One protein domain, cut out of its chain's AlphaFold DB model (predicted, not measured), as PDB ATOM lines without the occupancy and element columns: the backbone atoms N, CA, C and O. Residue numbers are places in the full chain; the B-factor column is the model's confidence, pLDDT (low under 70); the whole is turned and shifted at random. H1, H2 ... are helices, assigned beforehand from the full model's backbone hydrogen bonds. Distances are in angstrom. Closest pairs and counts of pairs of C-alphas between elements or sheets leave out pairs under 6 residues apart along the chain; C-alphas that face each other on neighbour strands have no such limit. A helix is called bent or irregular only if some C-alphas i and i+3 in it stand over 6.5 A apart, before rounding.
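What this domain is: This is residues 22 to 101 of the 123 residues of an uncharacterized protein of Helicobacter sp. MIT 01-6242 (UniProt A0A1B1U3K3). Six short helices and the loops between them wind round an open middle, with few contacts from helix to helix. Loop residues 22 to 38 with H1 and H2 form one side, H3, H4, H5 and the longest helix H6 the other, and residues 53 to 62 cross from H2 to H3; the end of H6 and the tail after it, residues 91 to 101, stick out. The printed part has 80 residues, with six named helices in the order H1 to H6 and no named strand; the class is all helix, though under half of the residues, 39 of 80, are in named elements. It is only just compact, close to loose, with a radius of gyration of the C-alphas of 13.7 A, and spans 39 by 26 by 23 A.

Where its parts are: The printed part begins with C-alpha 22 at (68.968, -13.315, 195.852), and residues 22 to 38 hold no named element. H1 follows at residues 39 to 45, 10.5 A from first to last C-alpha, starting at (66.863, -7.142, 203.516). H2 is residues 48 to 52, H3 residues 63 to 66, H4 residues 69 to 73 and H5 residues 78 to 81. H6, residues 83 to 96, measures 20.5 A and ends with C-alpha 96 at (57.998, -27.335, 207.774). No helix is bent or irregular.

How they stand to each other: H1 meets H2 only through their link. H2 and H3 are apart. H3 and H4 meet only through their link. H4 and H5 only just touch, and only at the corner by their link, with 3 pairs of C-alphas within 8 A; the closest are those of Leu 72 and His 81, 5.7 A apart. H5 and H6 meet only through their link. H1 and H6 are near each other, with 6 pairs of C-alphas within 10 A. H1 and H5 are only just apart, their closest C-alphas 8.1 A from each other. In H2 and H6 every O i to N i+4 pair is within hydrogen-bond range; in H1 2 of 3 are, in H4 0 of 1 with 2 of 2 O i to N i+3 pairs, and H3 and H5 are too short for an O i to N i+4 pair.

The domain as a whole: The C-alphas of Lys 76 and Gln 101 are the two farthest apart, at 41.5 A. The printed part has no cut. The link from H2 to H3, 10 residues, is short; the other links between helices are tight. Residues 44 to 50, of which 48 to 50 belong to H2, residues 74 to 79, and residues 91 to 101, of which 91 to 96 belong to H6, stand free. Mean pLDDT of the printed part is 76.9, and residues 56 to 68 and 95 to 101 are under 70.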
ATOM      1  N   ALA A  22      69.329 -13.473 197.263       85.38
ATOM      2  CA  ALA A  22      68.968 -13.315 195.852       85.38
ATOM      3  C   ALA A  22      69.950 -14.010 194.898       85.38
ATOM      4  O   ALA A  22      69.551 -14.408 193.804       85.38
ATOM      5  N   SER A  23      71.194 -14.248 195.329       79.44
ATOM      6  CA  SER A  23      72.196 -14.971 194.535       79.44
ATOM      7  C   SER A  23      71.779 -16.421 194.264       79.44
ATOM      8  O   SER A  23      72.114 -16.985 193.226       79.44
ATOM      9  N   CYS A  24      70.983 -17.011 195.162       77.31
ATOM     10  CA  CYS A  24      70.439 -18.365 195.015       77.31
ATOM     11  C   CYS A  24      68.948 -18.354 194.637       77.31
ATOM     12  O   CYS A  24      68.464 -19.260 193.958       77.31
ATOM     13  N   HIS A  25      68.208 -17.325 195.056       82.69
ATOM     14  CA  HIS A  25      66.803 -17.114 194.720       82.69
ATOM     15  C   HIS A  25      66.678 -16.046 193.631       82.69
ATOM     16  O   HIS A  25      66.287 -14.921 193.905       82.69
ATOM     17  N   THR A  26      66.972 -16.396 192.380       85.12
ATOM     18  CA  THR A  26      67.083 -15.426 191.268       85.12
ATOM     19  C   THR A  26      65.792 -14.674 190.925       85.12
ATOM     20  O   THR A  26      65.836 -13.643 190.263       85.12
ATOM     21  N   THR A  27      64.634 -15.159 191.377       89.25
ATOM     22  CA  THR A  27      63.341 -14.464 191.245       89.25
ATOM     23  C   THR A  27      63.033 -13.538 192.427       89.25
ATOM     24  O   THR A  27      61.958 -12.943 192.469       89.25
ATOM     25  N   LEU A  28      63.911 -13.479 193.433       87.69
ATOM     26  CA  LEU A  28      63.746 -12.652 194.619       87.69
ATOM     27  C   LEU A  28      64.114 -11.209 194.294       87.69
ATOM     28  O   LEU A  28      65.258 -10.895 193.982       87.69
ATOM     29  N   ASP A  29      63.134 -10.326 194.432       92.25
ATOM     30  CA  ASP A  29      63.305  -8.900 194.214       92.25
ATOM     31  C   ASP A  29      63.041  -8.147 195.516       92.25
ATOM     32  O   ASP A  29      61.898  -7.981 195.943       92.25
ATOM     33  N   TYR A  30      64.109  -7.671 196.150       91.00
ATOM     34  CA  TYR A  30      64.003  -6.915 197.393       91.00
ATOM     35  C   TYR A  30      63.303  -5.570 197.233       91.00
ATOM     36  O   TYR A  30      62.785  -5.058 198.218       91.00
ATOM     37  N   GLN A  31      63.293  -4.971 196.041       92.25
ATOM     38  CA  GLN A  31      62.671  -3.665 195.828       92.25
ATOM     39  C   GLN A  31      61.152  -3.796 195.763       92.25
ATOM     40  O   GLN A  31      60.433  -2.996 196.366       92.25
ATOM     41  N   ASN A  32      60.666  -4.833 195.080       93.94
ATOM     42  CA  ASN A  32      59.242  -5.009 194.807       93.94
ATOM     43  C   ASN A  32      58.548  -6.035 195.728       93.94
ATOM     44  O   ASN A  32      57.334  -5.938 195.931       93.94
ATOM     45  N   ASP A  33      59.272  -6.975 196.353       92.88
ATOM     46  CA  ASP A  33      58.702  -7.878 197.364       92.88
ATOM     47  C   ASP A  33      58.726  -7.237 198.756       92.88
ATOM     48  O   ASP A  33      59.714  -7.288 199.490       92.88
ATOM     49  N   LYS A  34      57.574  -6.707 199.171       91.62
ATOM     50  CA  LYS A  34      57.375  -6.105 200.499       91.62
ATOM     51  C   LYS A  34      57.749  -7.027 201.665       91.62
ATOM     52  O   LYS A  34      58.081  -6.530 202.738       91.62
ATOM     53  N   ARG A  35      57.687  -8.352 201.494       90.31
ATOM     54  CA  ARG A  35      58.043  -9.312 202.557       90.31
ATOM     55  C   ARG A  35      59.552  -9.428 202.741       90.31
ATOM     56  O   ARG A  35      59.994  -9.696 203.854       90.31
ATOM     57  N   HIS A  36      60.317  -9.201 201.676       91.44
ATOM     58  CA  HIS A  36      61.777  -9.289 201.676       91.44
ATOM     59  C   HIS A  36      62.468  -7.919 201.609       91.44
ATOM     60  O   HIS A  36      63.675  -7.853 201.824       91.44
ATOM     61  N   GLN A  37      61.724  -6.819 201.434       92.44
ATOM     62  CA  GLN A  37      62.223  -5.442 201.561       92.44
ATOM     63  C   GLN A  37      63.104  -5.183 202.795       92.44
ATOM     64  O   GLN A  37      64.098  -4.471 202.647       92.44
ATOM     65  N   PRO A  38      62.837  -5.758 203.990       89.12
ATOM     66  CA  PRO A  38      63.721  -5.579 205.143       89.12
ATOM     67  C   PRO A  38      65.187  -5.977 204.902       89.12
ATOM     68  O   PRO A  38      66.064  -5.458 205.588       89.12
ATOM     69  N   MET A  39      65.483  -6.824 203.908       87.06
ATOM     70  CA  MET A  39      66.863  -7.142 203.516       87.06
ATOM     71  C   MET A  39      67.643  -5.922 203.021       87.06
ATOM     72  O   MET A  39      68.857  -5.866 203.205       87.06
ATOM     73  N   LEU A  40      66.969  -4.925 202.442       89.62
ATOM     74  CA  LEU A  40      67.607  -3.670 202.038       89.62
ATOM     75  C   LEU A  40      68.181  -2.915 203.240       89.62
ATOM     76  O   LEU A  40      69.207  -2.257 203.103       89.62
ATOM     77  N   GLU A  41      67.562  -3.035 204.417       86.38
ATOM     78  CA  GLU A  41      68.086  -2.432 205.644       86.38
ATOM     79  C   GLU A  41      69.362  -3.139 206.102       86.38
ATOM     80  O   GLU A  41      70.351  -2.485 206.424       86.38
ATOM     81  N   CYS A  42      69.377  -4.474 206.060       84.88
ATOM     82  CA  CYS A  42      70.557  -5.270 206.393       84.88
ATOM     83  C   CYS A  42      71.738  -4.921 205.474       84.88
ATOM     84  O   CYS A  42      72.857  -4.737 205.951       84.88
ATOM     85  N   LYS A  43      71.474  -4.741 204.174       86.12
ATOM     86  CA  LYS A  43      72.482  -4.392 203.161       86.12
ATOM     87  C   LYS A  43      73.116  -3.009 203.340       86.12
ATOM     88  O   LYS A  43      74.173  -2.763 202.773       86.12
ATOM     89  N   LYS A  44      72.534  -2.113 204.150       87.94
ATOM     90  CA  LYS A  44      73.185  -0.835 204.496       87.94
ATOM     91  C   LYS A  44      74.411  -1.023 205.390       87.94
ATOM     92  O   LYS A  44      75.321  -0.203 205.341       87.94
ATOM     93  N   CYS A  45      74.410  -2.062 206.226       84.88
ATOM     94  CA  CYS A  45      75.499  -2.371 207.158       84.88
ATOM     95  C   CYS A  45      76.292  -3.625 206.774       84.88
ATOM     96  O   CYS A  45      77.373  -3.825 207.314       84.88
ATOM     97  N   HIS A  46      75.744  -4.462 205.892       82.69
ATOM     98  CA  HIS A  46      76.385  -5.634 205.301       82.69
ATOM     99  C   HIS A  46      76.546  -5.399 203.799       82.69
ATOM    100  O   HIS A  46      75.780  -5.938 202.996       82.69
ATOM    101  N   THR A  47      77.482  -4.525 203.426       86.44
ATOM    102  CA  THR A  47      77.710  -4.192 202.014       86.44
ATOM    103  C   THR A  47      78.393  -5.353 201.283       86.44
ATOM    104  O   THR A  47      79.054  -6.166 201.938       86.44
ATOM    105  N   PRO A  48      78.274  -5.451 199.946       82.06
ATOM    106  CA  PRO A  48      78.961  -6.486 199.173       82.06
ATOM    107  C   PRO A  48      80.456  -6.555 199.492       82.06
ATOM    108  O   PRO A  48      80.960  -7.623 199.811       82.06
ATOM    109  N   GLU A  49      81.133  -5.410 199.575       84.12
ATOM    110  CA  GLU A  49      82.572  -5.339 199.843       84.12
ATOM    111  C   GLU A  49      82.939  -5.891 201.229       84.12
ATOM    112  O   GLU A  49      84.002  -6.482 201.411       84.12
ATOM    113  N   GLN A  50      82.070  -5.702 202.230       80.94
ATOM    114  CA  GLN A  50      82.271  -6.266 203.567       80.94
ATOM    115  C   GLN A  50      82.000  -7.769 203.590       80.94
ATOM    116  O   GLN A  50      82.657  -8.497 204.330       80.94
ATOM    117  N   MET A  51      81.029  -8.225 202.801       77.62
ATOM    118  CA  MET A  51      80.622  -9.625 202.750       77.62
ATOM    119  C   MET A  51      81.551 -10.474 201.875       77.62
ATOM    120  O   MET A  51      81.756 -11.633 202.197       77.62
ATOM    121  N   GLU A  52      82.181  -9.909 200.845       77.75
ATOM    122  CA  GLU A  52      83.214 -10.572 200.029       77.75
ATOM    123  C   GLU A  52      84.449 -10.969 200.850       77.75
ATOM    124  O   GLU A  52      85.141 -11.934 200.534       77.75
ATOM    125  N   GLN A  53      84.726 -10.241 201.935       76.12
ATOM    126  CA  GLN A  53      85.826 -10.547 202.857       76.12
ATOM    127  C   GLN A  53      85.501 -11.703 203.810       76.12
ATOM    128  O   GLN A  53      86.337 -12.081 204.637       76.12
ATOM    129  N   ILE A  54      84.284 -12.236 203.737       70.50
ATOM    130  CA  ILE A  54      83.739 -13.180 204.693       70.50
ATOM    131  C   ILE A  54      83.272 -14.433 203.948       70.50
ATOM    132  O   ILE A  54      82.394 -14.376 203.093       70.50
ATOM    133  N   ASP A  55      83.824 -15.592 204.309       70.19
ATOM    134  CA  ASP A  55      83.341 -16.868 203.784       70.19
ATOM    135  C   ASP A  55      82.011 -17.250 204.453       70.19
ATOM    136  O   ASP A  55      81.973 -17.766 205.574       70.19
ATOM    137  N   MET A  56      80.912 -16.975 203.752       67.50
ATOM    138  CA  MET A  56      79.550 -17.316 204.178       67.50
ATOM    139  C   MET A  56      79.166 -18.763 203.816       67.50
ATOM    140  O   MET A  56      78.034 -19.189 204.062       67.50
ATOM    141  N   GLY A  57      80.089 -19.546 203.245       67.12
ATOM    142  CA  GLY A  57      79.828 -20.895 202.762       67.12
ATOM    143  C   GLY A  57      78.966 -20.917 201.495       67.12
ATOM    144  O   GLY A  57      79.070 -20.058 200.628       67.12
ATOM    145  N   GLY A  58      78.137 -21.954 201.347       63.84
ATOM    146  CA  GLY A  58      77.232 -22.117 200.202       63.84
ATOM    147  C   GLY A  58      75.815 -21.583 200.447       63.84
ATOM    148  O   GLY A  58      75.433 -21.289 201.579       63.84
ATOM    149  N   CYS A  59      74.998 -21.550 199.390       65.25
ATOM    150  CA  CYS A  59      73.578 -21.189 199.454       65.25
ATOM    151  C   CYS A  59      72.840 -21.878 200.615       65.25
ATOM    152  O   CYS A  59      72.838 -23.107 200.718       65.25
ATOM    153  N   GLY A  60      72.174 -21.088 201.462       59.00
ATOM    154  CA  GLY A  60      71.340 -21.600 202.557       59.00
ATOM    155  C   GLY A  60      72.114 -22.210 203.730       59.00
ATOM    156  O   GLY A  60      71.501 -22.859 204.579       59.00
ATOM    157  N   LYS A  61      73.440 -22.028 203.799       62.84
ATOM    158  CA  LYS A  61      74.212 -22.336 205.008       62.84
ATOM    159  C   LYS A  61      73.837 -21.377 206.128       62.84
ATOM    160  O   LYS A  61      73.579 -20.206 205.875       62.84
ATOM    161  N   ASP A  62      73.807 -21.895 207.353       64.00
ATOM    162  CA  ASP A  62      73.585 -21.083 208.545       64.00
ATOM    163  C   ASP A  62      74.690 -20.030 208.666       64.00
ATOM    164  O   ASP A  62      75.858 -20.369 208.859       64.00
ATOM    165  N   CYS A  63      74.316 -18.750 208.563       66.44
ATOM    166  CA  CYS A  63      75.236 -17.633 208.749       66.44
ATOM    167  C   CYS A  63      75.955 -17.760 210.097       66.44
ATOM    168  O   CYS A  63      77.136 -17.437 210.212       66.44
ATOM    169  N   PHE A  64      75.260 -18.263 211.118       64.12
ATOM    170  CA  PHE A  64      75.800 -18.419 212.461       64.12
ATOM    171  C   PHE A  64      76.607 -19.703 212.666       64.12
ATOM    172  O   PHE A  64      77.297 -19.820 213.678       64.12
ATOM    173  N   ALA A  65      76.624 -20.622 211.692       60.31
ATOM    174  CA  ALA A  65      77.559 -21.747 211.714       60.31
ATOM    175  C   ALA A  65      79.016 -21.275 211.575       60.31
ATOM    176  O   ALA A  65      79.918 -21.903 212.127       60.31
ATOM    177  N   CYS A  66      79.239 -20.150 210.885       54.62
ATOM    178  CA  CYS A  66      80.553 -19.512 210.752       54.62
ATOM    179  C   CYS A  66      80.666 -18.196 211.549       54.62
ATOM    180  O   CYS A  66      81.778 -17.758 211.858       54.62
ATOM    181  N   HIS A  67      79.543 -17.567 211.932       66.50
ATOM    182  CA  HIS A  67      79.522 -16.299 212.672       66.50
ATOM    183  C   HIS A  67      78.926 -16.384 214.074       66.50
ATOM    184  O   HIS A  67      77.855 -16.926 214.307       66.50
ATOM    185  N   ASN A  68      79.575 -15.724 215.036       69.50
ATOM    186  CA  ASN A  68      79.075 -15.681 216.405       69.50
ATOM    187  C   ASN A  68      77.741 -14.905 216.510       69.50
ATOM    188  O   ASN A  68      77.707 -13.677 216.370       69.50
ATOM    189  N   ALA A  69      76.667 -15.620 216.856       73.44
ATOM    190  CA  ALA A  69      75.328 -15.071 217.083       73.44
ATOM    191  C   ALA A  69      75.249 -14.068 218.249       73.44
ATOM    192  O   ALA A  69      74.318 -13.268 218.308       73.44
ATOM    193  N   GLN A  70      76.228 -14.033 219.158       70.88
ATOM    194  CA  GLN A  70      76.267 -13.061 220.258       70.88
ATOM    195  C   GLN A  70      76.291 -11.608 219.767       70.88
ATOM    196  O   GLN A  70      75.798 -10.733 220.475       70.88
ATOM    197  N   LYS A  71      76.789 -11.342 218.551       71.19
ATOM    198  CA  LYS A  71      76.756  -9.996 217.949       71.19
ATOM    199  C   LYS A  71      75.332  -9.490 217.690       71.19
ATOM    200  O   LYS A  71      75.118  -8.282 217.647       71.19
ATOM    201  N   LEU A  72      74.347 -10.386 217.587       73.94
ATOM    202  CA  LEU A  72      72.938  -9.994 217.499       73.94
ATOM    203  C   LEU A  72      72.443  -9.307 218.777       73.94
ATOM    204  O   LEU A  72      71.514  -8.504 218.714       73.94
ATOM    205  N   ASN A  73      73.086  -9.593 219.911       72.81
ATOM    206  CA  ASN A  73      72.734  -9.046 221.215       72.81
ATOM    207  C   ASN A  73      73.422  -7.707 221.515       72.81
ATOM    208  O   ASN A  73      73.230  -7.188 222.612       72.81
ATOM    209  N   ASP A  74      74.222  -7.148 220.592       80.81
ATOM    210  CA  ASP A  74      74.802  -5.814 220.788       80.81
ATOM    211  C   ASP A  74      73.663  -4.810 221.045       80.81
ATOM    212  O   ASP A  74      72.842  -4.602 220.150       80.81
ATOM    213  N   PRO A  75      73.587  -4.163 222.224       80.69
ATOM    214  CA  PRO A  75      72.473  -3.284 222.574       80.69
ATOM    215  C   PRO A  75      72.251  -2.146 221.573       80.69
ATOM    216  O   PRO A  75      71.121  -1.684 221.414       80.69
ATOM    217  N   LYS A  76      73.308  -1.703 220.880       82.38
ATOM    218  CA  LYS A  76      73.237  -0.625 219.884       82.38
ATOM    219  C   LYS A  76      72.571  -1.070 218.584       82.38
ATOM    220  O   LYS A  76      71.999  -0.239 217.885       82.38
ATOM    221  N   LEU A  77      72.644  -2.360 218.261       79.19
ATOM    222  CA  LEU A  77      72.155  -2.939 217.004       79.19
ATOM    223  C   LEU A  77      71.013  -3.940 217.213       79.19
ATOM    224  O   LEU A  77      70.362  -4.340 216.248       79.19
ATOM    225  N   ALA A  78      70.721  -4.310 218.461       77.69
ATOM    226  CA  ALA A  78      69.725  -5.307 218.831       77.69
ATOM    227  C   ALA A  78      68.354  -4.997 218.227       77.69
ATOM    228  O   ALA A  78      67.650  -5.902 217.793       77.69
ATOM    229  N   GLN A  79      67.972  -3.720 218.142       80.69
ATOM    230  CA  GLN A  79      66.696  -3.341 217.541       80.69
ATOM    231  C   GLN A  79      66.640  -3.647 216.037       80.69
ATOM    232  O   GLN A  79      65.629  -4.174 215.573       80.69
ATOM    233  N   SER A  80      67.716  -3.381 215.295       77.94
ATOM    234  CA  SER A  80      67.824  -3.723 213.871       77.94
ATOM    235  C   SER A  80      67.909  -5.240 213.672       77.94
ATOM    236  O   SER A  80      67.252  -5.795 212.793       77.94
ATOM    237  N   HIS A  81      68.635  -5.938 214.549       84.56
ATOM    238  CA  HIS A  81      68.784  -7.394 214.505       84.56
ATOM    239  C   HIS A  81      67.536  -8.170 214.954       84.56
ATOM    240  O   HIS A  81      67.351  -9.309 214.536       84.56
ATOM    241  N   LYS A  82      66.609  -7.575 215.719       82.00
ATOM    242  CA  LYS A  82      65.322  -8.216 216.065       82.00
ATOM    243  C   LYS A  82      64.498  -8.604 214.839       82.00
ATOM    244  O   LYS A  82      63.717  -9.549 214.916       82.00
ATOM    245  N   GLN A  83      64.657  -7.906 213.711       82.31
ATOM    246  CA  GLN A  83      63.957  -8.250 212.471       82.31
ATOM    247  C   GLN A  83      64.316  -9.663 211.981       82.31
ATOM    248  O   GLN A  83      63.460 -10.330 211.399       82.31
ATOM    249  N   ILE A  84      65.520 -10.156 212.301       80.25
ATOM    250  CA  ILE A  84      65.987 -11.503 211.953       80.25
ATOM    251  C   ILE A  84      65.031 -12.561 212.523       80.25
ATOM    252  O   ILE A  84      64.701 -13.506 211.815       80.25
ATOM    253  N   LEU A  85      64.478 -12.369 213.731       78.38
ATOM    254  CA  LEU A  85      63.505 -13.294 214.345       78.38
ATOM    255  C   LEU A  85      62.262 -13.521 213.479       78.38
ATOM    256  O   LEU A  85      61.766 -14.643 213.400       78.38
ATOM    257  N   LYS A  86      61.785 -12.490 212.777       82.56
ATOM    258  CA  LYS A  86      60.636 -12.627 211.870       82.56
ATOM    259  C   LYS A  86      61.001 -13.414 210.614       82.56
ATOM    260  O   LYS A  86      60.195 -14.211 210.136       82.56
ATOM    261  N   CYS A  87      62.212 -13.208 210.094       82.75
ATOM    262  CA  CYS A  87      62.739 -13.969 208.961       82.75
ATOM    263  C   CYS A  87      62.848 -15.453 209.338       82.75
ATOM    264  O   CYS A  87      62.303 -16.310 208.645       82.75
ATOM    265  N   ILE A  88      63.461 -15.722 210.495       78.00
ATOM    266  CA  ILE A  88      63.606 -17.046 211.103       78.00
ATOM    267  C   ILE A  88      62.256 -17.755 211.199       78.00
ATOM    268  O   ILE A  88      62.089 -18.870 210.700       78.00
ATOM    269  N   GLU A  89      61.278 -17.103 211.821       81.50
ATOM    270  CA  GLU A  89      59.959 -17.681 212.042       81.50
ATOM    271  C   GLU A  89      59.251 -18.009 210.719       81.50
ATOM    272  O   GLU A  89      58.705 -19.104 210.563       81.50
ATOM    273  N   CYS A  90      59.272 -17.079 209.759       84.44
ATOM    274  CA  CYS A  90      58.616 -17.251 208.467       84.44
ATOM    275  C   CYS A  90      59.241 -18.402 207.666       84.44
ATOM    276  O   CYS A  90      58.536 -19.328 207.261       84.44
ATOM    277  N   HIS A  91      60.564 -18.395 207.497       80.75
ATOM    278  CA  HIS A  91      61.257 -19.402 206.695       80.75
ATOM    279  C   HIS A  91      61.265 -20.780 207.364       80.75
ATOM    280  O   HIS A  91      61.097 -21.780 206.676       80.75
ATOM    281  N   THR A  92      61.307 -20.857 208.697       75.06
ATOM    282  CA  THR A  92      61.134 -22.138 209.409       75.06
ATOM    283  C   THR A  92      59.739 -22.723 209.199       75.06
ATOM    284  O   THR A  92      59.586 -23.940 209.085       75.06
ATOM    285  N   LYS A  93      58.694 -21.884 209.165       78.12
ATOM    286  CA  LYS A  93      57.340 -22.352 208.842       78.12
ATOM    287  C   LYS A  93      57.296 -22.878 207.411       78.12
ATOM    288  O   LYS A  93      56.833 -23.995 207.220       78.12
ATOM    289  N   LEU A  94      57.822 -22.130 206.439       76.56
ATOM    290  CA  LEU A  94      57.896 -22.575 205.041       76.56
ATOM    291  C   LEU A  94      58.652 -23.900 204.898       76.56
ATOM    292  O   LEU A  94      58.190 -24.779 204.173       76.56
ATOM    293  N   ASP A  95      59.735 -24.086 205.652       68.44
ATOM    294  CA  ASP A  95      60.499 -25.330 205.637       68.44
ATOM    295  C   ASP A  95      59.715 -26.520 206.187       68.44
ATOM    296  O   ASP A  95      59.782 -27.614 205.628       68.44
ATOM    297  N   LYS A  96      58.926 -26.317 207.248       58.72
ATOM    298  CA  LYS A  96      57.998 -27.335 207.774       58.72
ATOM    299  C   LYS A  96      56.868 -27.660 206.794       58.72
ATOM    300  O   LYS A  96      56.298 -28.743 206.866       58.72
ATOM    301  N   PHE A  97      56.564 -26.737 205.884       52.81
ATOM    302  CA  PHE A  97      55.621 -26.918 204.785       52.81
ATOM    303  C   PHE A  97      56.294 -27.373 203.478       52.81
ATOM    304  O   PHE A  97      55.622 -27.375 202.446       52.81
ATOM    305  N   ASN A  98      57.582 -27.765 203.478       52.38
ATOM    306  CA  ASN A  98      58.276 -28.175 202.252       52.38
ATOM    307  C   ASN A  98      57.526 -29.308 201.532       52.38
ATOM    308  O   ASN A  98      57.615 -30.486 201.882       52.38
ATOM    309  N   LEU A  99      56.864 -28.936 200.433       46.81
ATOM    310  CA  LEU A  99      56.174 -29.820 199.499       46.81
ATOM    311  C   LEU A  99      57.094 -30.881 198.865       46.81
ATOM    312  O   LEU A  99      56.597 -31.839 198.286       46.81
ATOM    313  N   LYS A 100      58.424 -30.767 198.991       46.50
ATOM    314  CA  LYS A 100      59.372 -31.780 198.494       46.50
ATOM    315  C   LYS A 100      59.171 -33.159 199.126       46.50
ATOM    316  O   LYS A 100      59.374 -34.153 198.442       46.50
ATOM    317  N   GLN A 101      58.687 -33.228 200.367       47.03
ATOM    318  CA  GLN A 101      58.358 -34.503 201.014       47.03
ATOM    319  C   GLN A 101      57.156 -35.215 200.363       47.03
ATOM    320  O   GLN A 101      56.998 -36.420 200.524       47.03
TER     321      GLN A 101